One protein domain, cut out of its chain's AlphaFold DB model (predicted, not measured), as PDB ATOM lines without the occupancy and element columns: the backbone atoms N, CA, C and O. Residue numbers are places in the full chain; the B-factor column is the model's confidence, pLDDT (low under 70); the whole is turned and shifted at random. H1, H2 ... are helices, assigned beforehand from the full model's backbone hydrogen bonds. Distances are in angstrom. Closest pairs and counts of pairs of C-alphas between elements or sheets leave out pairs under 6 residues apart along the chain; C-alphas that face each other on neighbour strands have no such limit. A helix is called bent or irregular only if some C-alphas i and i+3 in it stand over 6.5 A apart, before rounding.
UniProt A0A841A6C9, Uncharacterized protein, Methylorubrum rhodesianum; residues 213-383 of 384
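What this domain is: This is residues 213 to 383 of the 384 residues of an uncharacterized protein of Methylorubrum rhodesianum (UniProt A0A841A6C9). Two long helices, H2 and H4, lie side by side, and a second pair, H3 and H6, runs about perpendicular to H4, with H1 filling the space between H2, H3 and H4. H7 and H8 trail off at one end, where residues 378 to 383 stick out. The printed part has 171 residues with eight named helices, H1 to H8 in chain order, and no named strand: all helix, mostly crossed packing. It is compact, with a radius of gyration of the C-alphas of 16.4 A, and spans 52 by 39 by 28 A.

How they stand to each other: H2, residues 235 to 253, touches H4, residues 308 to 324, at a shallow tilt of 26 degrees, the same way; the closest C-alphas, of Ile 241 and Val 311, are 5.8 A apart. H4 is the hub. H1, residues 213 to 221, touches H2 at Ile 220 and Ser 245, the closest C-alphas, 4.3 A. H3, residues 274 to 288, touches H1, closest C-alphas Ala 217 and Leu 281, 5.2 A. H6, residues 349 to 364, touches H3 at a shallow tilt of 22 degrees, closest C-alphas Ala 288 and Val 360, 6.3 A. H5, residues 336 to 339, is close to H6 but not clearly touching, closest C-alphas Tyr 339 and Leu 351, 7.0 A. H7, residues 368 to 375, is only just irregular, C-alphas 370 and 373 being 6.6 A apart; it and H8, residues 377 to 380, meet only through their link. In H1, H2, H3, H4 and H6 every O i to N i+4 pair is within hydrogen-bond range; in H7 1 of 4 is, beside 4 of 5 O i to N i+3 pairs.

Where its parts are: H1 begins at C-alpha 213 (89.003, 83.856, 98.315), and H8 ends at C-alpha 380 (123.652, 92.326, 115.929). H2 is 26.3 A long, H4 24.8 A, H6 22.4 A and H3 20.4 A.

The domain as a whole: The C-alphas farthest apart, of Ser 232 and Asn 383, are 53.6 A apart. The printed part has no cut. The links H1 to H2, H2 to H3, H3 to H4 and H4 to H5 are long. Residues 373 to 383 have pLDDT under 70.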
ATOM      1  N   ILE A 213      87.751  84.565  98.631       94.56
ATOM      2  CA  ILE A 213      89.003  83.856  98.315       94.56
ATOM      3  C   ILE A 213      89.235  83.764  96.799       94.56
ATOM      4  O   ILE A 213      90.346  84.020  96.342       94.56
ATOM      5  N   ALA A 214      88.211  83.421  96.006       92.44
ATOM      6  CA  ALA A 214      88.356  83.319  94.549       92.44
ATOM      7  C   ALA A 214      88.613  84.689  93.919       92.44
ATOM      8  O   ALA A 214      89.479  84.808  93.050       92.44
ATOM      9  N   ILE A 215      87.872  85.711  94.359       93.62
ATOM     10  CA  ILE A 215      88.043  87.087  93.885       93.62
ATOM     11  C   ILE A 215      89.449  87.575  94.243       93.62
ATOM     12  O   ILE A 215      90.182  88.010  93.357       93.62
ATOM     13  N   GLY A 216      89.862  87.420  95.504       95.12
ATOM     14  CA  GLY A 216      91.177  87.838  95.983       95.12
ATOM     15  C   GLY A 216      92.336  87.131  95.275       95.12
ATOM     16  O   GLY A 216      93.276  87.789  94.833       95.12
ATOM     17  N   ALA A 217      92.263  85.809  95.082       93.81
ATOM     18  CA  ALA A 217      93.309  85.057  94.383       93.81
ATOM     19  C   ALA A 217      93.479  85.521  92.928       93.81
ATOM     20  O   ALA A 217      94.602  85.685  92.452       93.81
ATOM     21  N   ARG A 218      92.369  85.774  92.224       91.19
ATOM     22  CA  ARG A 218      92.387  86.292  90.846       91.19
ATOM     23  C   ARG A 218      92.901  87.728  90.780       91.19
ATOM     24  O   ARG A 218      93.685  88.038  89.886       91.19
ATOM     25  N   ALA A 219      92.506  88.570  91.735       94.06
ATOM     26  CA  ALA A 219      92.984  89.943  91.838       94.06
ATOM     27  C   ALA A 219      94.506  89.988  92.025       94.06
ATOM     28  O   ALA A 219      95.195  90.683  91.278       94.06
ATOM     29  N   ILE A 220      95.049  89.172  92.938       94.69
ATOM     30  CA  ILE A 220      96.497  89.060  93.153       94.69
ATOM     31  C   ILE A 220      97.198  88.535  91.903       94.69
ATOM     32  O   ILE A 220      98.169  89.145  91.469       94.69
ATOM     33  N   LEU A 221      96.725  87.435  91.306       91.06
ATOM     34  CA  LEU A 221      97.382  86.799  90.155       91.06
ATOM     35  C   LEU A 221      97.663  87.783  89.013       91.06
ATOM     36  O   LEU A 221      98.663  87.655  88.306       91.06
ATOM     37  N   ARG A 222      96.757  88.743  88.821       89.06
ATOM     38  CA  ARG A 222      96.826  89.748  87.764       89.06
ATOM     39  C   ARG A 222      97.303  91.111  88.257       89.06
ATOM     40  O   ARG A 222      97.154  92.075  87.517       89.06
ATOM     41  N   SER A 223      97.880  91.220  89.457       89.81
ATOM     42  CA  SER A 223      98.386  92.497  89.993       89.81
ATOM     43  C   SER A 223      97.294  93.592  90.011       89.81
ATOM     44  O   SER A 223      97.535  94.753  89.694       89.81
ATOM     45  N   GLY A 224      96.040  93.208  90.290       85.00
ATOM     46  CA  GLY A 224      94.873  94.101  90.231       85.00
ATOM     47  C   GLY A 224      94.382  94.455  88.813       85.00
ATOM     48  O   GLY A 224      93.516  95.313  88.662       85.00
ATOM     49  N   SER A 225      94.908  93.814  87.766       86.62
ATOM     50  CA  SER A 225      94.539  94.050  86.359       86.62
ATOM     51  C   SER A 225      93.738  92.890  85.739       86.62
ATOM     52  O   SER A 225      93.318  91.958  86.428       86.62
ATOM     53  N   GLY A 226      93.506  92.937  84.422       85.88
ATOM     54  CA  GLY A 226      92.724  91.937  83.701       85.88
ATOM     55  C   GLY A 226      91.221  92.075  83.946       85.88
ATOM     56  O   GLY A 226      90.700  93.172  84.155       85.88
ATOM     57  N   HIS A 227      90.492  90.955  83.901       87.44
ATOM     58  CA  HIS A 227      89.063  90.986  84.198       87.44
ATOM     59  C   HIS A 227      88.826  91.237  85.691       87.44
ATOM     60  O   HIS A 227      89.179  90.420  86.541       87.44
ATOM     61  N   LYS A 228      88.172  92.359  85.992       87.69
ATOM     62  CA  LYS A 228      87.835  92.766  87.353       87.69
ATOM     63  C   LYS A 228      86.600  92.008  87.840       87.69
ATOM     64  O   LYS A 228      85.478  92.474  87.674       87.69
ATOM     65  N   TYR A 229      86.814  90.865  88.488       85.69
ATOM     66  CA  TYR A 229      85.752  90.082  89.145       85.69
ATOM     67  C   TYR A 229      85.037  90.852  90.275       85.69
ATOM     68  O   TYR A 229      83.975  90.445  90.726       85.69
ATOM     69  N   TRP A 230      85.623  91.966  90.713       90.56
ATOM     70  CA  TRP A 230      85.121  92.904  91.716       90.56
ATOM     71  C   TRP A 230      84.511  94.176  91.095       90.56
ATOM     72  O   TRP A 230      84.299  95.167  91.790       90.56
ATOM     73  N   SER A 231      84.249  94.202  89.780       87.31
ATOM     74  CA  SER A 231      83.786  95.404  89.061       87.31
ATOM     75  C   SER A 231      82.467  95.980  89.589       87.31
ATOM     76  O   SER A 231      82.255  97.190  89.475       87.31
ATOM     77  N   SER A 232      81.616  95.134  90.178       87.12
ATOM     78  CA  SER A 232      80.333  95.499  90.784       87.12
ATOM     79  C   SER A 232      80.448  96.173  92.152       87.12
ATOM     80  O   SER A 232      79.451  96.714  92.623       87.12
ATOM     81  N   PHE A 233      81.616  96.134  92.799       93.44
ATOM     82  CA  PHE A 233      81.816  96.724  94.124       93.44
ATOM     83  C   PHE A 233      81.946  98.251  94.057       93.44
ATOM     84  O   PHE A 233      82.114  98.841  92.983       93.44
ATOM     85  N   SER A 234      81.887  98.904  95.220       94.00
ATOM     86  CA  SER A 234      82.086 100.351  95.339       94.00
ATOM     87  C   SER A 234      83.463 100.775  94.813       94.00
ATOM     88  O   SER A 234      84.426 100.014  94.858       94.00
ATOM     89  N   GLU A 235      83.593 102.003  94.303       93.69
ATOM     90  CA  GLU A 235      84.888 102.540  93.847       93.69
ATOM     91  C   GLU A 235      85.980 102.447  94.915       93.69
ATOM     92  O   GLU A 235      87.095 102.030  94.614       93.69
ATOM     93  N   GLU A 236      85.614 102.712  96.167       96.00
ATOM     94  CA  GLU A 236      86.499 102.569  97.317       96.00
ATOM     95  C   GLU A 236      87.018 101.131  97.482       96.00
ATOM     96  O   GLU A 236      88.228 100.916  97.559       96.00
ATOM     97  N   ASN A 237      86.129 100.130  97.505       95.50
ATOM     98  CA  ASN A 237      86.543  98.736  97.682       95.50
ATOM     99  C   ASN A 237      87.320  98.221  96.467       95.50
ATOM    100  O   ASN A 237      88.284  97.476  96.636       95.50
ATOM    101  N   ARG A 238      86.966  98.654  95.249       94.50
ATOM    102  CA  ARG A 238      87.715  98.316  94.029       94.50
ATOM    103  C   ARG A 238      89.155  98.827  94.100       94.50
ATOM    104  O   ARG A 238      90.071  98.044  93.865       94.50
ATOM    105  N   GLY A 239      89.351 100.087  94.499       95.56
ATOM    106  CA  GLY A 239      90.683 100.667  94.696       95.56
ATOM    107  C   GLY A 239      91.500  99.903  95.741       95.56
ATOM    108  O   GLY A 239      92.619  99.480  95.461       95.56
ATOM    109  N   LYS A 240      90.906  99.608  96.907       96.94
ATOM    110  CA  LYS A 240      91.569  98.818  97.963       96.94
ATOM    111  C   LYS A 240      91.990  97.428  97.484       96.94
ATOM    112  O   LYS A 240      93.105  96.998  97.772       96.94
ATOM    113  N   ILE A 241      91.114  96.719  96.769       96.56
ATOM    114  CA  ILE A 241      91.419  95.390  96.219       96.56
ATOM    115  C   ILE A 241      92.604  95.476  95.258       96.56
ATOM    116  O   ILE A 241      93.518  94.659  95.361       96.56
ATOM    117  N   GLU A 242      92.606  96.454  94.353       95.38
ATOM    118  CA  GLU A 242      93.659  96.640  93.349       95.38
ATOM    119  C   GLU A 242      95.011  96.963  94.001       95.38
ATOM    120  O   GLU A 242      96.000  96.281  93.717       95.38
ATOM    121  N   ASP A 243      95.043  97.900  94.951       95.88
ATOM    122  CA  ASP A 243      96.263  98.302  95.659       95.88
ATOM    123  C   ASP A 243      96.859  97.158  96.491       95.88
ATOM    124  O   ASP A 243      98.054  96.850  96.398       95.88
ATOM    125  N   VAL A 244      96.028  96.482  97.291       96.50
ATOM    126  CA  VAL A 244      96.477  95.360  98.128       96.50
ATOM    127  C   VAL A 244      96.950  94.199  97.257       96.50
ATOM    128  O   VAL A 244      97.981  93.594  97.554       96.50
ATOM    129  N   SER A 245      96.246  93.916  96.159       95.81
ATOM    130  CA  SER A 245      96.611  92.845  95.229       95.81
ATOM    131  C   SER A 245      97.943  93.109  94.541       95.81
ATOM    132  O   SER A 245      98.765  92.198  94.453       95.81
ATOM    133  N   LYS A 246      98.193  94.350  94.108       94.75
ATOM    134  CA  LYS A 246      99.469  94.759  93.510       94.75
ATOM    135  C   LYS A 246     100.627  94.629  94.500       94.75
ATOM    136  O   LYS A 246     101.665  94.053  94.172       94.75
ATOM    137  N   ASN A 247     100.443  95.101  95.732       94.19
ATOM    138  CA  ASN A 247     101.461  94.983  96.781       94.19
ATOM    139  C   ASN A 247     101.765  93.519  97.111       94.19
ATOM    140  O   ASN A 247     102.929  93.122  97.178       94.19
ATOM    141  N   PHE A 248     100.725  92.698  97.255       95.44
ATOM    142  CA  PHE A 248     100.880  91.270  97.496       95.44
ATOM    143  C   PHE A 248     101.609  90.584  96.335       95.44
ATOM    144  O   PHE A 248     102.549  89.822  96.562       95.44
ATOM    145  N   TYR A 249     101.209  90.868  95.091       94.62
ATOM    146  CA  TYR A 249     101.840  90.306  93.898       94.62
ATOM    147  C   TYR A 249     103.337  90.618  93.860       94.62
ATOM    148  O   TYR A 249     104.143  89.721  93.622       94.62
ATOM    149  N   ASN A 250     103.720  91.856  94.179       93.06
ATOM    150  CA  ASN A 250     105.122  92.256  94.245       93.06
ATOM    151  C   ASN A 250     105.900  91.482  95.316       93.06
ATOM    152  O   ASN A 250     106.982  90.986  95.024       93.06
ATOM    153  N   TYR A 251     105.350  91.305  96.521       93.19
ATOM    154  CA  TYR A 251     106.024  90.508  97.552       93.19
ATOM    155  C   TYR A 251     106.173  89.036  97.177       93.19
ATOM    156  O   TYR A 251     107.157  88.406  97.560       93.19
ATOM    157  N   VAL A 252     105.187  88.476  96.472       93.31
ATOM    158  CA  VAL A 252     105.130  87.035  96.220       93.31
ATOM    159  C   VAL A 252     105.863  86.619  94.951       93.31
ATOM    160  O   VAL A 252     106.550  85.596  94.933       93.31
ATOM    161  N   PHE A 253     105.737  87.406  93.892       92.50
ATOM    162  CA  PHE A 253     106.130  87.007  92.546       92.50
ATOM    163  C   PHE A 253     107.217  87.879  91.924       92.50
ATOM    164  O   PHE A 253     107.693  87.547  90.834       92.50
ATOM    165  N   LYS A 254     107.633  88.964  92.592       90.56
ATOM    166  CA  LYS A 254     108.791  89.754  92.174       90.56
ATOM    167  C   LYS A 254     109.989  89.504  93.106       90.56
ATOM    168  O   LYS A 254     109.796  89.355  94.312       90.56
ATOM    169  N   PRO A 255     111.214  89.464  92.556       89.19
ATOM    170  CA  PRO A 255     111.521  89.466  91.123       89.19
ATOM    171  C   PRO A 255     111.130  88.143  90.454       89.19
ATOM    172  O   PRO A 255     110.996  87.112  91.105       89.19
ATOM    173  N   GLU A 256     110.929  88.169  89.137       86.56
ATOM    174  CA  GLU A 256     110.688  86.939  88.379       86.56
ATOM    175  C   GLU A 256     111.998  86.156  88.232       86.56
ATOM    176  O   GLU A 256     113.005  86.715  87.801       86.56
ATOM    177  N   ALA A 257     111.980  84.856  88.529       81.94
ATOM    178  CA  ALA A 257     113.142  83.995  88.329       81.94
ATOM    179  C   ALA A 257     113.111  83.301  86.965       81.94
ATOM    180  O   ALA A 257     112.106  82.708  86.560       81.94
ATOM    181  N   GLU A 258     114.258  83.294  86.287       74.19
ATOM    182  CA  GLU A 258     114.469  82.441  85.124       74.19
ATOM    183  C   GLU A 258     114.737  80.989  85.534       74.19
ATOM    184  O   GLU A 258     115.247  80.703  86.618       74.19
ATOM    185  N   LYS A 259     114.407  80.053  84.639       74.25
ATOM    186  CA  LYS A 259     114.740  78.634  84.794       74.25
ATOM    187  C   LYS A 259     115.861  78.261  83.812       74.25
ATOM    188  O   LYS A 259     115.713  78.548  82.623       74.25
ATOM    189  N   PRO A 260     116.934  77.574  84.254       78.12
ATOM    190  CA  PRO A 260     117.250  77.224  85.647       78.12
ATOM    191  C   PRO A 260     117.591  78.465  86.490       78.12
ATOM    192  O   PRO A 260     118.033  79.465  85.934       78.12
ATOM    193  N   VAL A 261     117.403  78.387  87.814       80.62
ATOM    194  CA  VAL A 261     117.742  79.475  88.748       80.62
ATOM    195  C   VAL A 261     119.245  79.752  88.678       80.62
ATOM    196  O   VAL A 261     120.046  78.840  88.870       80.62
ATOM    197  N   ARG A 262     119.620  81.001  88.379       80.56
ATOM    198  CA  ARG A 262     121.025  81.441  88.247       80.56
ATOM    199  C   ARG A 262     121.477  82.395  89.349       80.56
ATOM    200  O   ARG A 262     122.673  82.577  89.537       80.56
ATOM    201  N   THR A 263     120.533  83.012  90.049       85.25
ATOM    202  CA  THR A 263     120.763  84.029  91.079       85.25
ATOM    203  C   THR A 263     120.031  83.636  92.359       85.25
ATOM    204  O   THR A 263     119.120  82.810  92.336       85.25
ATOM    205  N   LEU A 264     120.424  84.230  93.487       85.88
ATOM    206  CA  LEU A 264     119.686  84.095  94.750       85.88
ATOM    207  C   LEU A 264     118.421  84.965  94.783       85.88
ATOM    208  O   LEU A 264     117.562  84.763  95.637       85.88
ATOM    209  N   ASP A 265     118.306  85.897  93.841       86.56
ATOM    210  CA  ASP A 265     117.165  86.785  93.692       86.56
ATOM    211  C   ASP A 265     116.008  86.039  93.010       86.56
ATOM    212  O   ASP A 265     115.912  85.975  91.782       86.56
ATOM    213  N   VAL A 266     115.197  85.361  93.825       89.31
ATOM    214  CA  VAL A 266     114.125  84.461  93.386       89.31
ATOM    215  C   VAL A 266     112.804  84.786  94.089       89.31
ATOM    216  O   VAL A 266     112.813  85.144  95.270       89.31
ATOM    217  N   PRO A 267     111.652  84.617  93.412       91.62
ATOM    218  CA  PRO A 267     110.353  84.938  93.985       91.62
ATOM    219  C   PRO A 267     110.001  83.965  95.104       91.62
ATOM    220  O   PRO A 267     110.250  82.761  95.009       91.62
ATOM    221  N   ILE A 268     109.345  84.461  96.146       92.19
ATOM    222  CA  ILE A 268     108.938  83.631  97.282       92.19
ATOM    223  C   ILE A 268     107.806  82.654  96.931       92.19
ATOM    224  O   ILE A 268     107.789  81.548  97.456       92.19
ATOM    225  N   GLY A 269     106.907  83.020  96.012       88.38
ATOM    226  CA  GLY A 269     105.806  82.176  95.529       88.38
ATOM    227  C   GLY A 269     106.161  81.289  94.335       88.38
ATOM    228  O   GLY A 269     105.307  80.558  93.830       88.38
ATOM    229  N   GLY A 270     107.405  81.337  93.855       87.44
ATOM    230  CA  GLY A 270     107.844  80.555  92.705       87.44
ATOM    231  C   GLY A 270     107.299  81.070  91.368       87.44
ATOM    232  O   GLY A 270     107.449  82.235  91.016       87.44
ATOM    233  N   SER A 271     106.736  80.166  90.564       80.00
ATOM    234  CA  SER A 271     106.355  80.433  89.169       80.00
ATOM    235  C   SER A 271     105.065  81.253  89.066       80.00
ATOM    236  O   SER A 271     104.055  80.875  89.646       80.00
ATOM    237  N   VAL A 272     105.053  82.283  88.215       81.94
ATOM    238  CA  VAL A 272     103.866  83.101  87.861       81.94
ATOM    239  C   VAL A 272     102.976  82.474  86.780       81.94
ATOM    240  O   VAL A 272     102.155  83.149  86.161       81.94
ATOM    241  N   ALA A 273     103.148  81.179  86.505       79.81
ATOM    242  CA  ALA A 273     102.309  80.479  85.538       79.81
ATOM    243  C   ALA A 273     100.850  80.512  86.037       79.81
ATOM    244  O   ALA A 273     100.621  80.070  87.163       79.81
ATOM    245  N   PRO A 274      99.871  81.003  85.245       76.06
ATOM    246  CA  PRO A 274      98.554  81.372  85.764       76.06
ATOM    247  C   PRO A 274      97.865  80.301  86.610       76.06
ATOM    248  O   PRO A 274      97.358  80.601  87.680       76.06
ATOM    249  N   ILE A 275      97.888  79.046  86.163       77.94
ATOM    250  CA  ILE A 275      97.185  77.943  86.829       77.94
ATOM    251  C   ILE A 275      97.868  77.557  88.146       77.94
ATOM    252  O   ILE A 275      97.208  77.452  89.178       77.94
ATOM    253  N   ASP A 276      99.193  77.396  88.122       81.62
ATOM    254  CA  ASP A 276      99.965  77.018  89.309       81.62
ATOM    255  C   ASP A 276      99.925  78.126  90.368       81.62
ATOM    256  O   ASP A 276      99.707  77.858  91.551       81.62
ATOM    257  N   ALA A 277     100.091  79.377  89.930       87.81
ATOM    258  CA  ALA A 277     100.035  80.551  90.788       87.81
ATOM    259  C   ALA A 277      98.634  80.737  91.383       87.81
ATOM    260  O   ALA A 277      98.515  81.002  92.575       87.81
ATOM    261  N   LEU A 278      97.571  80.531  90.601       88.00
ATOM    262  CA  LEU A 278      96.203  80.627  91.105       88.00
ATOM    263  C   LEU A 278      95.918  79.574  92.180       88.00
ATOM    264  O   LEU A 278      95.396  79.916  93.237       88.00
ATOM    265  N   SER A 279      96.305  78.316  91.946       87.44
ATOM    266  CA  SER A 279      96.157  77.242  92.938       87.44
ATOM    267  C   SER A 279      96.919  77.558  94.232       87.44
ATOM    268  O   SER A 279      96.375  77.407  95.323       87.44
ATOM    269  N   LEU A 280      98.153  78.063  94.118       92.00
ATOM    270  CA  LEU A 280      98.949  78.497  95.267       92.00
ATOM    271  C   LEU A 280      98.273  79.630  96.053       92.00
ATOM    272  O   LEU A 280      98.256  79.600  97.281       92.00
ATOM    273  N   LEU A 281      97.742  80.632  95.351       94.25
ATOM    274  CA  LEU A 281      97.096  81.791  95.965       94.25
ATOM    275  C   LEU A 281      95.806  81.405  96.689       94.25
ATOM    276  O   LEU A 281      95.570  81.901  97.785       94.25
ATOM    277  N   ILE A 282      95.002  80.497  96.131       92.44
ATOM    278  CA  ILE A 282      93.799  79.986  96.805       92.44
ATOM    279  C   ILE A 282      94.173  79.331  98.135       92.44
ATOM    280  O   ILE A 282      93.588  79.672  99.164       92.44
ATOM    281  N   ASP A 283      95.164  78.437  98.138       92.88
ATOM    282  CA  ASP A 283      95.623  77.771  99.360       92.88
ATOM    283  C   ASP A 283      96.170  78.775 100.375       92.88
ATOM    284  O   ASP A 283      95.796  78.745 101.548       92.88
ATOM    285  N   PHE A 284      97.022  79.699  99.919       95.38
ATOM    286  CA  PHE A 284      97.586  80.745 100.765       95.38
ATOM    287  C   PHE A 284      96.477  81.541 101.450       95.38
ATOM    288  O   PHE A 284      96.471  81.676 102.672       95.38
ATOM    289  N   ILE A 285      95.536  82.066 100.666       95.25
ATOM    290  CA  ILE A 285      94.471  82.938 101.162       95.25
ATOM    291  C   ILE A 285      93.512  82.150 102.056       95.25
ATOM    292  O   ILE A 285      93.021  82.683 103.047       95.25
ATOM    293  N   THR A 286      93.286  80.869 101.770       93.81
ATOM    294  CA  THR A 286      92.503  79.994 102.650       93.81
ATOM    295  C   THR A 286      93.145  79.904 104.036       93.81
ATOM    296  O   THR A 286      92.451  80.049 105.040       93.81
ATOM    297  N   ILE A 287      94.469  79.742 104.109       93.19
ATOM    298  CA  ILE A 287      95.214  79.639 105.373       93.19
ATOM    299  C   ILE A 287      95.306  81.002 106.089       93.19
ATOM    300  O   ILE A 287      95.023  81.097 107.285       93.19
ATOM    301  N   ALA A 288      95.704  82.050 105.363       94.06
ATOM    302  CA  ALA A 288      96.114  83.349 105.904       94.06
ATOM    303  C   ALA A 288      95.004  84.412 105.937       94.06
ATOM    304  O   ALA A 288      95.083  85.369 106.707       94.06
ATOM    305  N   GLY A 289      93.967  84.262 105.116       90.88
ATOM    306  CA  GLY A 289      92.917  85.263 104.926       90.88
ATOM    307  C   GLY A 289      91.934  85.381 106.089       90.88
ATOM    308  O   GLY A 289      91.194  86.359 106.169       90.88
ATOM    309  N   THR A 290      91.940  84.425 107.022       87.31
ATOM    310  CA  THR A 290      91.024  84.396 108.167       87.31
ATOM    311  C   THR A 290      91.745  84.444 109.508       87.31
ATOM    312  O   THR A 290      92.855  83.931 109.675       87.31
ATOM    313  N   ARG A 291      91.075  85.027 110.504       80.56
ATOM    314  CA  ARG A 291      91.491  84.994 111.915       80.56
ATOM    315  C   ARG A 291      90.843  83.854 112.704       80.56
ATOM    316  O   ARG A 291      91.180  83.673 113.869       80.56
ATOM    317  N   ALA A 292      89.929  83.100 112.093       81.50
ATOM    318  CA  ALA A 292      89.277  81.967 112.737       81.50
ATOM    319  C   ALA A 292      90.282  80.849 113.064       81.50
ATOM    320  O   ALA A 292      91.254  80.648 112.335       81.50
ATOM    321  N   LEU A 293      90.021  80.097 114.141       72.94
ATOM    322  CA  LEU A 293      90.894  79.005 114.595       72.94
ATOM    323  C   LEU A 293      91.063  77.926 113.513       72.94
ATOM    324  O   LEU A 293      92.175  77.461 113.266       72.94
ATOM    325  N   HIS A 294      89.973  77.601 112.815       76.88
ATOM    326  CA  HIS A 294      89.958  76.655 111.705       76.88
ATOM    327  C   HIS A 294      89.647  77.382 110.391       76.88
ATOM    328  O   HIS A 294      88.574  77.983 110.273       76.88
ATOM    329  N   PRO A 295      90.560  77.338 109.401       79.38
ATOM    330  CA  PRO A 295      90.280  77.820 108.059       79.38
ATOM    331  C   PRO A 295      89.058  77.119 107.472       79.38
ATOM    332  O   PRO A 295      88.965  75.892 107.492       79.38
ATOM    333  N   LYS A 296      88.119  77.897 106.934       84.31
ATOM    334  CA  LYS A 296      87.010  77.344 106.154       84.31
ATOM    335  C   LYS A 296      87.485  77.091 104.721       84.31
ATOM    336  O   LYS A 296      88.221  77.928 104.194       84.31
ATOM    337  N   PRO A 297      87.046  76.003 104.064       85.75
ATOM    338  CA  PRO A 297      87.237  75.868 102.626       85.75
ATOM    339  C   PRO A 297      86.510  77.004 101.901       85.75
ATOM    340  O   PRO A 297      85.576  77.599 102.447       85.75
ATOM    341  N   ILE A 298      86.886  77.272 100.650       88.75
ATOM    342  CA  ILE A 298      86.278  78.346  99.857       88.75
ATOM    343  C   ILE A 298      84.747  78.254  99.809       88.75
ATOM    344  O   ILE A 298      84.063  79.262  99.952       88.75
ATOM    345  N   SER A 299      84.198  77.041  99.708       87.00
ATOM    346  CA  SER A 299      82.756  76.792  99.683       87.00
ATOM    347  C   SER A 299      82.035  77.193 100.972       87.00
ATOM    348  O   SER A 299      80.835  77.436 100.911       87.00
ATOM    349  N   GLY A 300      82.742  77.317 102.098       87.50
ATOM    350  CA  GLY A 300      82.188  77.717 103.393       87.50
ATOM    351  C   GLY A 300      82.072  79.229 103.619       87.50
ATOM    352  O   GLY A 300      81.670  79.630 104.710       87.50
ATOM    353  N   TYR A 301      82.457  80.054 102.640       90.94
ATOM    354  CA  TYR A 301      82.219  81.501 102.646       90.94
ATOM    355  C   TYR A 301      80.916  81.838 101.921       90.94
ATOM    356  O   TYR A 301      80.553  81.155 100.961       90.94
ATOM    357  N   ASP A 302      80.257  82.909 102.345       93.06
ATOM    358  CA  ASP A 302      79.145  83.496 101.599       93.06
ATOM    359  C   ASP A 302      79.663  84.258 100.367       93.06
ATOM    360  O   ASP A 302      80.853  84.582 100.266       93.06
ATOM    361  N   ASP A 303      78.772  84.507  99.408       93.12
ATOM    362  CA  ASP A 303      79.080  85.352  98.255       93.12
ATOM    363  C   ASP A 303      79.316  86.796  98.721       93.12
ATOM    364  O   ASP A 303      78.529  87.355  99.486       93.12
ATOM    365  N   ASP A 304      80.400  87.407  98.246       93.44
ATOM    366  CA  ASP A 304      80.754  88.780  98.587       93.44
ATOM    367  C   ASP A 304      80.109  89.741  97.587       93.44
ATOM    368  O   ASP A 304      80.518  89.831  96.429       93.44
ATOM    369  N   LEU A 305      79.052  90.425  98.023       91.62
ATOM    370  CA  LEU A 305      78.262  91.314  97.167       91.62
ATOM    371  C   LEU A 305      78.807  92.746  97.130       91.62
ATOM    372  O   LEU A 305      78.520  93.493  96.195       91.62
ATOM    373  N   THR A 306      79.572  93.129  98.146       93.81
ATOM    374  CA  THR A 306      79.929  94.522  98.443       93.81
ATOM    375  C   THR A 306      81.446  94.743  98.449       93.81
ATOM    376  O   THR A 306      81.915  95.845  98.147       93.81
ATOM    377  N   GLY A 307      82.227  93.681  98.658       94.25
ATOM    378  CA  GLY A 307      83.682  93.653  98.548       94.25
ATOM    379  C   GLY A 307      84.419  93.707  99.883       94.25
ATOM    380  O   GLY A 307      85.639  93.538  99.899       94.25
ATOM    381  N   GLU A 308      83.732  93.938 101.007       96.50
ATOM    382  CA  GLU A 308      84.369  94.070 102.323       96.50
ATOM    383  C   GLU A 308      85.038  92.766 102.750       96.50
ATOM    384  O   GLU A 308      86.154  92.803 103.268       96.50
ATOM    385  N   ALA A 309      84.407  91.616 102.491       95.75
ATOM    386  CA  ALA A 309      84.988  90.323 102.842       95.75
ATOM    387  C   ALA A 309      86.259  90.048 102.021       95.75
ATOM    388  O   ALA A 309      87.253  89.550 102.550       95.75
ATOM    389  N   THR A 310      86.263  90.417 100.738       96.75
ATOM    390  CA  THR A 310      87.430  90.310  99.856       96.75
ATOM    391  C   THR A 310      88.556  91.216 100.342       96.75
ATOM    392  O   THR A 310      89.693  90.763 100.475       96.75
ATOM    393  N   VAL A 311      88.252  92.479 100.660       97.50
ATOM    394  CA  VAL A 311      89.219  93.443 101.210       97.50
ATOM    395  C   VAL A 311      89.811  92.932 102.525       97.50
ATOM    396  O   VAL A 311      91.029  92.973 102.710       97.50
ATOM    397  N   GLU A 312      88.985  92.402 103.428       96.19
ATOM    398  CA  GLU A 312      89.440  91.836 104.698       96.19
ATOM    399  C   GLU A 312      90.394  90.652 104.480       96.19
ATOM    400  O   GLU A 312      91.495  90.621 105.040       96.19
ATOM    401  N   VAL A 313      89.990  89.697 103.641       96.06
ATOM    402  CA  VAL A 313      90.767  88.497 103.317       96.06
ATOM    403  C   VAL A 313      92.115  88.864 102.691       96.06
ATOM    404  O   VAL A 313      93.148  88.299 103.072       96.06
ATOM    405  N   LEU A 314      92.136  89.840 101.782       96.94
ATOM    406  CA  LEU A 314      93.355  90.346 101.151       96.94
ATOM    407  C   LEU A 314      94.271  91.058 102.151       96.94
ATOM    408  O   LEU A 314      95.472  90.790 102.172       96.94
ATOM    409  N   HIS A 315      93.736  91.912 103.025       96.12
ATOM    410  CA  HIS A 315      94.541  92.590 104.043       96.12
ATOM    411  C   HIS A 315      95.124  91.628 105.077       96.12
ATOM    412  O   HIS A 315      96.283  91.778 105.467       96.12
ATOM    413  N   ASN A 316      94.344  90.647 105.536       95.06
ATOM    414  CA  ASN A 316      94.848  89.614 106.439       95.06
ATOM    415  C   ASN A 316      95.976  88.825 105.757       95.06
ATOM    416  O   ASN A 316      97.051  88.673 106.335       95.06
ATOM    417  N   SER A 317      95.777  88.435 104.496       96.06
ATOM    418  CA  SER A 317      96.787  87.754 103.681       96.06
ATOM    419  C   SER A 317      98.068  88.585 103.521       96.06
ATOM    420  O   SER A 317      99.166  88.065 103.732       96.06
ATOM    421  N   LEU A 318      97.946  89.883 103.214       95.19
ATOM    422  CA  LEU A 318      99.087  90.791 103.055       95.19
ATOM    423  C   LEU A 318      99.888  90.937 104.359       95.19
ATOM    424  O   LEU A 318     101.113  90.869 104.350       95.19
ATOM    425  N   LYS A 319      99.217  91.037 105.510       93.31
ATOM    426  CA  LYS A 319      99.911  91.096 106.807       93.31
ATOM    427  C   LYS A 319     100.768  89.861 107.068       93.31
ATOM    428  O   LYS A 319     101.828  89.976 107.678       93.31
ATOM    429  N   ILE A 320     100.320  88.681 106.637       94.50
ATOM    430  CA  ILE A 320     101.093  87.446 106.791       94.50
ATOM    431  C   ILE A 320     102.311  87.444 105.866       94.50
ATOM    432  O   ILE A 320     103.400  87.091 106.316       94.50
ATOM    433  N   ILE A 321     102.177  87.878 104.607       94.50
ATOM    434  CA  ILE A 321     103.336  87.909 103.705       94.50
ATOM    435  C   ILE A 321     104.379  88.949 104.144       94.50
ATOM    436  O   ILE A 321     105.570  88.646 104.136       94.50
ATOM    437  N   GLU A 322     103.951  90.113 104.645       93.00
ATOM    438  CA  GLU A 322     104.838  91.153 105.198       93.00
ATOM    439  C   GLU A 322     105.585  90.704 106.463       93.00
ATOM    440  O   GLU A 322     106.629  91.255 106.810       93.00
ATOM    441  N   ARG A 323     105.065  89.695 107.174       91.19
ATOM    442  CA  ARG A 323     105.769  89.067 108.300       91.19
ATOM    443  C   ARG A 323     106.872  88.129 107.841       91.19
ATOM    444  O   ARG A 323     107.809  87.889 108.592       91.19
ATOM    445  N   ILE A 324     106.773  87.595 106.634       91.69
ATOM    446  CA  ILE A 324     107.718  86.618 106.103       91.69
ATOM    447  C   ILE A 324     108.838  87.313 105.340       91.69
ATOM    448  O   ILE A 324     110.006  86.980 105.529       91.69
ATOM    449  N   THR A 325     108.483  88.273 104.491       90.38
ATOM    450  CA  THR A 325     109.409  88.986 103.608       90.38
ATOM    451  C   THR A 325     109.093  90.482 103.576       90.38
ATOM    452  O   THR A 325     108.133  90.937 104.197       90.38
ATOM    453  N   GLY A 326     109.924  91.261 102.890       85.62
ATOM    454  CA  GLY A 326     109.792  92.710 102.786       85.62
ATOM    455  C   GLY A 326     110.533  93.496 103.865       85.62
ATOM    456  O   GLY A 326     111.187  92.941 104.741       85.62
ATOM    457  N   ASN A 327     110.398  94.819 103.786       83.62
ATOM    458  CA  ASN A 327     111.119  95.774 104.638       83.62
ATOM    459  C   ASN A 327     110.266  96.310 105.793       83.62
ATOM    460  O   ASN A 327     110.625  97.294 106.435       83.62
ATOM    461  N   SER A 328     109.108  95.696 106.045       84.25
ATOM    462  CA  SER A 328     108.285  96.061 107.195       84.25
ATOM    463  C   SER A 328     109.066  95.783 108.489       84.25
ATOM    464  O   SER A 328     109.680  94.718 108.585       84.25
ATOM    465  N   PRO A 329     109.006  96.648 109.525       81.25
ATOM    466  CA  PRO A 329     109.651  96.393 110.828       81.25
ATOM    467  C   PRO A 329     109.208  95.074 111.476       81.25
ATOM    468  O   PRO A 329     109.844  94.516 112.364       81.25
ATOM    469  N   ALA A 330     108.052  94.598 111.033       81.88
ATOM    470  CA  ALA A 330     107.427  93.361 111.418       81.88
ATOM    471  C   ALA A 330     108.048  92.098 110.791       81.88
ATOM    472  O   ALA A 330     107.757  91.000 111.278       81.88
ATOM    473  N   SER A 331     108.813  92.246 109.711       89.12
ATOM    474  CA  SER A 331     109.252  91.148 108.856       89.12
ATOM    475  C   SER A 331     110.356  90.309 109.492       89.12
ATOM    476  O   SER A 331     111.246  90.813 110.174       89.12
ATOM    477  N   LEU A 332     110.320  89.005 109.229       89.56
ATOM    478  CA  LEU A 332     111.381  88.066 109.578       89.56
ATOM    479  C   LEU A 332     112.532  88.068 108.560       89.56
ATOM    480  O   LEU A 332     113.608  87.545 108.863       89.56
ATOM    481  N   GLY A 333     112.319  88.635 107.367       89.31
ATOM    482  CA  GLY A 333     113.315  88.661 106.296       89.31
ATOM    483  C   GLY A 333     113.743  87.257 105.858       89.31
ATOM    484  O   GLY A 333     114.937  86.985 105.716       89.31
ATOM    485  N   LEU A 334     112.785  86.334 105.712       91.50
ATOM    486  CA  LEU A 334     113.065  84.960 105.299       91.50
ATOM    487  C   LEU A 334     113.489  84.943 103.831       91.50
ATOM    488  O   LEU A 334     112.678  85.151 102.928       91.50
ATOM    489  N   HIS A 335     114.770  84.671 103.594       90.81
ATOM    490  CA  HIS A 335     115.318  84.657 102.246       90.81
ATOM    491  C   HIS A 335     114.740  83.482 101.432       90.81
ATOM    492  O   HIS A 335     114.940  82.325 101.825       90.81
ATOM    493  N   PRO A 336     114.093  83.721 100.273       91.94
ATOM    494  CA  PRO A 336     113.367  82.674  99.563       91.94
ATOM    495  C   PRO A 336     114.199  81.440  99.215       91.94
ATOM    496  O   PRO A 336     113.776  80.320  99.498       91.94
ATOM    497  N   ALA A 337     115.413  81.644  98.692       89.88
ATOM    498  CA  ALA A 337     116.324  80.563  98.305       89.88
ATOM    499  C   ALA A 337     116.686  79.594  99.451       89.88
ATOM    500  O   ALA A 337     117.045  78.454  99.181       89.88
ATOM    501  N   VAL A 338     116.587  80.034 100.711       91.00
ATOM    502  CA  VAL A 338     116.920  79.221 101.892       91.00
ATOM    503  C   VAL A 338     115.710  78.422 102.372       91.00
ATOM    504  O   VAL A 338     115.843  77.257 102.733       91.00
ATOM    505  N   TYR A 339     114.529  79.044 102.391       92.81
ATOM    506  CA  TYR A 339     113.350  78.470 103.048       92.81
ATOM    507  C   TYR A 339     112.380  77.766 102.096       92.81
ATOM    508  O   TYR A 339     111.648  76.879 102.529       92.81
ATOM    509  N   PHE A 340     112.344  78.150 100.818       93.69
ATOM    510  CA  PHE A 340     111.294  77.705  99.888       93.69
ATOM    511  C   PHE A 340     111.832  77.045  98.620       93.69
ATOM    512  O   PHE A 340     111.048  76.599  97.783       93.69
ATOM    513  N   TYR A 341     113.152  76.955  98.475       91.31
ATOM    514  CA  TYR A 341     113.816  76.307  97.352       91.31
ATOM    515  C   TYR A 341     114.711  75.183  97.868       91.31
ATOM    516  O   TYR A 341     115.277  75.274  98.951       91.31
ATOM    517  N   ASN A 342     114.824  74.104  97.096       89.00
ATOM    518  CA  ASN A 342     115.757  73.025  97.411       89.00
ATOM    519  C   ASN A 342     117.163  73.299  96.850       89.00
ATOM    520  O   ASN A 342     117.366  74.229  96.072       89.00
ATOM    521  N   GLU A 343     118.115  72.419  97.163       84.38
ATOM    522  CA  GLU A 343     119.518  72.500  96.717       84.38
ATOM    523  C   GLU A 343     119.692  72.544  95.186       84.38
ATOM    524  O   GLU A 343     120.716  72.990  94.680       84.38
ATOM    525  N   ARG A 344     118.681  72.106  94.423       86.00
ATOM    526  CA  ARG A 344     118.659  72.169  92.951       86.00
ATOM    527  C   ARG A 344     117.983  73.439  92.420       86.00
ATOM    528  O   ARG A 344     117.645  73.488  91.236       86.00
ATOM    529  N   GLY A 345     117.702  74.416  93.280       83.44
ATOM    530  CA  GLY A 345     117.003  75.653  92.930       83.44
ATOM    531  C   GLY A 345     115.547  75.438  92.511       83.44
ATOM    532  O   GLY A 345     114.994  76.249  91.770       83.44
ATOM    533  N   ARG A 346     114.902  74.338  92.926       87.12
ATOM    534  CA  ARG A 346     113.477  74.106  92.647       87.12
ATOM    535  C   ARG A 346     112.626  74.620  93.797       87.12
ATOM    536  O   ARG A 346     112.814  74.197  94.935       87.12
ATOM    537  N   TYR A 347     111.662  75.471  93.464       90.56
ATOM    538  CA  TYR A 347     110.641  75.952  94.388       90.56
ATOM    539  C   TYR A 347     109.791  74.800  94.948       90.56
ATOM    540  O   TYR A 347     109.395  73.896  94.206       90.56
ATOM    541  N   SER A 348     109.476  74.867  96.241       91.62
ATOM    542  CA  SER A 348     108.595  73.939  96.944       91.62
ATOM    543  C   SER A 348     107.378  74.662  97.517       91.62
ATOM    544  O   SER A 348     107.448  75.314  98.560       91.62
ATOM    545  N   ARG A 349     106.224  74.452  96.871       91.94
ATOM    546  CA  ARG A 349     104.901  74.882  97.361       91.94
ATOM    547  C   ARG A 349     104.646  74.443  98.803       91.94
ATOM    548  O   ARG A 349     104.091  75.209  99.580       91.94
ATOM    549  N   PHE A 350     105.039  73.220  99.157       92.56
ATOM    550  CA  PHE A 350     104.765  72.650 100.475       92.56
ATOM    551  C   PHE A 350     105.554  73.346 101.584       92.56
ATOM    552  O   PHE A 350     104.992  73.619 102.639       92.56
ATOM    553  N   LEU A 351     106.826  73.682 101.334       94.06
ATOM    554  CA  LEU A 351     107.631  74.433 102.303       94.06
ATOM    555  C   LEU A 351     107.061  75.834 102.515       94.06
ATOM    556  O   LEU A 351     106.942  76.287 103.653       94.06
ATOM    557  N   PHE A 352     106.655  76.493 101.428       95.06
ATOM    558  CA  PHE A 352     106.038  77.809 101.504       95.06
ATOM    559  C   PHE A 352     104.729  77.774 102.301       95.06
ATOM    560  O   PHE A 352     104.639  78.440 103.328       95.06
ATOM    561  N   LEU A 353     103.753  76.943 101.916       94.56
ATOM    562  CA  LEU A 353     102.462  76.842 102.615       94.56
ATOM    563  C   LEU A 353     102.590  76.334 104.064       94.56
ATOM    564  O   LEU A 353     101.834  76.766 104.938       94.56
ATOM    565  N   GLY A 354     103.564  75.461 104.341       94.94
ATOM    566  CA  GLY A 354     103.893  75.025 105.699       94.94
ATOM    567  C   GLY A 354     104.401  76.178 106.566       94.94
ATOM    568  O   GLY A 354     103.932  76.358 107.690       94.94
ATOM    569  N   MET A 355     105.286  77.021 106.023       95.12
ATOM    570  CA  MET A 355     105.739  78.236 106.703       95.12
ATOM    571  C   MET A 355     104.595  79.230 106.913       95.12
ATOM    572  O   MET A 355     104.489  79.799 107.997       95.12
ATOM    573  N   ILE A 356     103.706  79.414 105.927       94.81
ATOM    574  CA  ILE A 356     102.515  80.267 106.094       94.81
ATOM    575  C   ILE A 356     101.687  79.780 107.278       94.81
ATOM    576  O   ILE A 356     101.372  80.567 108.167       94.81
ATOM    577  N   SER A 357     101.382  78.482 107.314       93.62
ATOM    578  CA  SER A 357     100.611  77.867 108.398       93.62
ATOM    579  C   SER A 357     101.262  78.104 109.762       93.62
ATOM    580  O   SER A 357     100.579  78.534 110.690       93.62
ATOM    581  N   LEU A 358     102.584  77.917 109.864       93.56
ATOM    582  CA  LEU A 358     103.337  78.178 111.091       93.56
ATOM    583  C   LEU A 358     103.231  79.647 111.520       93.56
ATOM    584  O   LEU A 358     102.882  79.934 112.660       93.56
ATOM    585  N   ILE A 359     103.506  80.596 110.621       92.75
ATOM    586  CA  ILE A 359     103.463  82.029 110.949       92.75
ATOM    587  C   ILE A 359     102.050  82.462 111.353       92.75
ATOM    588  O   ILE A 359     101.892  83.208 112.320       92.75
ATOM    589  N   VAL A 360     101.022  81.962 110.663       92.94
ATOM    590  CA  VAL A 360      99.617  82.205 111.006       92.94
ATOM    591  C   VAL A 360      99.299  81.689 112.410       92.94
ATOM    592  O   VAL A 360      98.722  82.430 113.205       92.94
ATOM    593  N   GLU A 361      99.708  80.465 112.748       91.88
ATOM    594  CA  GLU A 361      99.529  79.891 114.086       91.88
ATOM    595  C   GLU A 361     100.210  80.750 115.162       91.88
ATOM    596  O   GLU A 361      99.589  81.119 116.162       91.88
ATOM    597  N   LYS A 362     101.468  81.144 114.935       91.19
ATOM    598  CA  LYS A 362     102.247  81.952 115.885       91.19
ATOM    599  C   LYS A 362     101.672  83.345 116.103       91.19
ATOM    600  O   LYS A 362     101.662  83.830 117.235       91.19
ATOM    601  N   ILE A 363     101.151  83.978 115.053       89.12
ATOM    602  CA  ILE A 363     100.473  85.276 115.163       89.12
ATOM    603  C   ILE A 363      99.156  85.135 115.928       89.12
ATOM    604  O   ILE A 363      98.887  85.943 116.814       89.12
ATOM    605  N   ARG A 364      98.354  84.106 115.627       87.38
ATOM    606  CA  ARG A 364      97.079  83.853 116.321       87.38
ATOM    607  C   ARG A 364      97.274  83.608 117.814       87.38
ATOM    608  O   ARG A 364      96.517  84.143 118.616       87.38
ATOM    609  N   ASN A 365      98.318  82.869 118.179       87.56
ATOM    610  CA  ASN A 365      98.649  82.568 119.571       87.56
ATOM    611  C   ASN A 365      99.378  83.715 120.291       87.56
ATOM    612  O   ASN A 365      99.711  83.573 121.466       87.56
ATOM    613  N   ASN A 366      99.632  84.840 119.609       85.31
ATOM    614  CA  ASN A 366     100.398  85.970 120.138       85.31
ATOM    615  C   ASN A 366     101.746  85.521 120.747       85.31
ATOM    616  O   ASN A 366     102.125  85.945 121.840       85.31
ATOM    617  N   ASP A 367     102.446  84.614 120.055       86.12
ATOM    618  CA  ASP A 367     103.667  83.960 120.542       86.12
ATOM    619  C   ASP A 367     104.867  84.922 120.469       86.12
ATOM    620  O   ASP A 367     105.675  84.907 119.536       86.12
ATOM    621  N   HIS A 368     104.979  85.803 121.467       82.44
ATOM    622  CA  HIS A 368     106.069  86.782 121.552       82.44
ATOM    623  C   HIS A 368     107.445  86.129 121.630       82.44
ATOM    624  O   HIS A 368     108.415  86.742 121.195       82.44
ATOM    625  N   VAL A 369     107.545  84.908 122.164       85.94
ATOM    626  CA  VAL A 369     108.818  84.186 122.299       85.94
ATOM    627  C   VAL A 369     109.342  83.799 120.923       85.94
ATOM    628  O   VAL A 369     110.509  84.055 120.620       85.94
ATOM    629  N   PHE A 370     108.471  83.270 120.064       84.31
ATOM    630  CA  PHE A 370     108.815  82.952 118.681       84.31
ATOM    631  C   PHE A 370     109.339  84.184 117.924       84.31
ATOM    632  O   PHE A 370     110.363  84.113 117.244       84.31
ATOM    633  N   PHE A 371     108.695  85.343 118.099       81.25
ATOM    634  CA  PHE A 371     109.093  86.595 117.439       81.25
ATOM    635  C   PHE A 371     110.192  87.390 118.177       81.25
ATOM    636  O   PHE A 371     110.680  88.398 117.660       81.25
ATOM    637  N   ALA A 372     110.618  86.968 119.374       70.44
ATOM    638  CA  ALA A 372     111.644  87.665 120.155       70.44
ATOM    639  C   ALA A 372     113.053  87.498 119.566       70.44
ATOM    640  O   ALA A 372     113.886  88.399 119.691       70.44
ATOM    641  N   ILE A 373     113.320  86.377 118.888       57.94
ATOM    642  CA  ILE A 373     114.612  86.109 118.233       57.94
ATOM    643  C   ILE A 373     114.870  87.134 117.113       57.94
ATOM    644  O   ILE A 373     116.003  87.577 116.920       57.94
ATOM    645  N   SER A 374     113.812  87.607 116.452       52.50
ATOM    646  CA  SER A 374     113.857  88.608 115.382       52.50
ATOM    647  C   SER A 374     114.250  90.004 115.880       52.50
ATOM    648  O   SER A 374     114.955  90.721 115.178       52.50
ATOM    649  N   ARG A 375     113.875  90.380 117.116       50.31
ATOM    650  CA  ARG A 375     114.243  91.685 117.710       50.31
ATOM    651  C   ARG A 375     115.718  91.771 118.110       50.31
ATOM    652  O   ARG A 375     116.284  92.856 118.135       50.31
ATOM    653  N   LYS A 376     116.379  90.640 118.387       48.09
ATOM    654  CA  LYS A 376     117.826  90.618 118.681       48.09
ATOM    655  C   LYS A 376     118.701  90.819 117.436       48.09
ATOM    656  O   LYS A 376     119.872  91.163 117.583       48.09
ATOM    657  N   ARG A 377     118.159  90.648 116.222       46.03
ATOM    658  CA  ARG A 377     118.900  90.872 114.967       46.03
ATOM    659  C   ARG A 377     119.263  92.345 114.747       46.03
ATOM    660  O   ARG A 377     120.376  92.600 114.307       46.03
ATOM    661  N   GLU A 378     118.402  93.287 115.146       43.09
ATOM    662  CA  GLU A 378     118.692  94.738 115.121       43.09
ATOM    663  C   GLU A 378     119.908  95.121 115.982       43.09
ATOM    664  O   GLU A 378     120.632  96.066 115.673       43.09
ATOM    665  N   VAL A 379     120.150  94.376 117.063       43.69
ATOM    666  CA  VAL A 379     121.298  94.597 117.956       43.69
ATOM    667  C   VAL A 379     122.584  94.029 117.352       43.69
ATOM    668  O   VAL A 379     123.656  94.585 117.561       43.69
ATOM    669  N   LEU A 380     122.494  92.946 116.575       41.22
ATOM    670  CA  LEU A 380     123.652  92.326 115.929       41.22
ATOM    671  C   LEU A 380     124.087  93.073 114.662       41.22
ATOM    672  O   LEU A 380     125.283  93.204 114.440       41.22
ATOM    673  N   SER A 381     123.159  93.619 113.869       40.19
ATOM    674  CA  SER A 381     123.492  94.392 112.660       40.19
ATOM    675  C   SER A 381     124.058  95.788 112.938       40.19
ATOM    676  O   SER A 381     124.604  96.401 112.033       40.19
ATOM    677  N   ARG A 382     123.949  96.300 114.172       42.25
ATOM    678  CA  ARG A 382     124.647  97.524 114.612       42.25
ATOM    679  C   ARG A 382     126.110  97.290 115.001       42.25
ATOM    680  O   ARG A 382     126.835  98.258 115.188       42.25
ATOM    681  N   ASN A 383     126.521  96.030 115.141       40.88
ATOM    682  CA  ASN A 383     127.870  95.637 115.549       40.88
ATOM    683  C   ASN A 383     128.713  95.081 114.384       40.88
ATOM    684  O   ASN A 383     129.765  94.498 114.640       40.88
TER     685      ASN A 383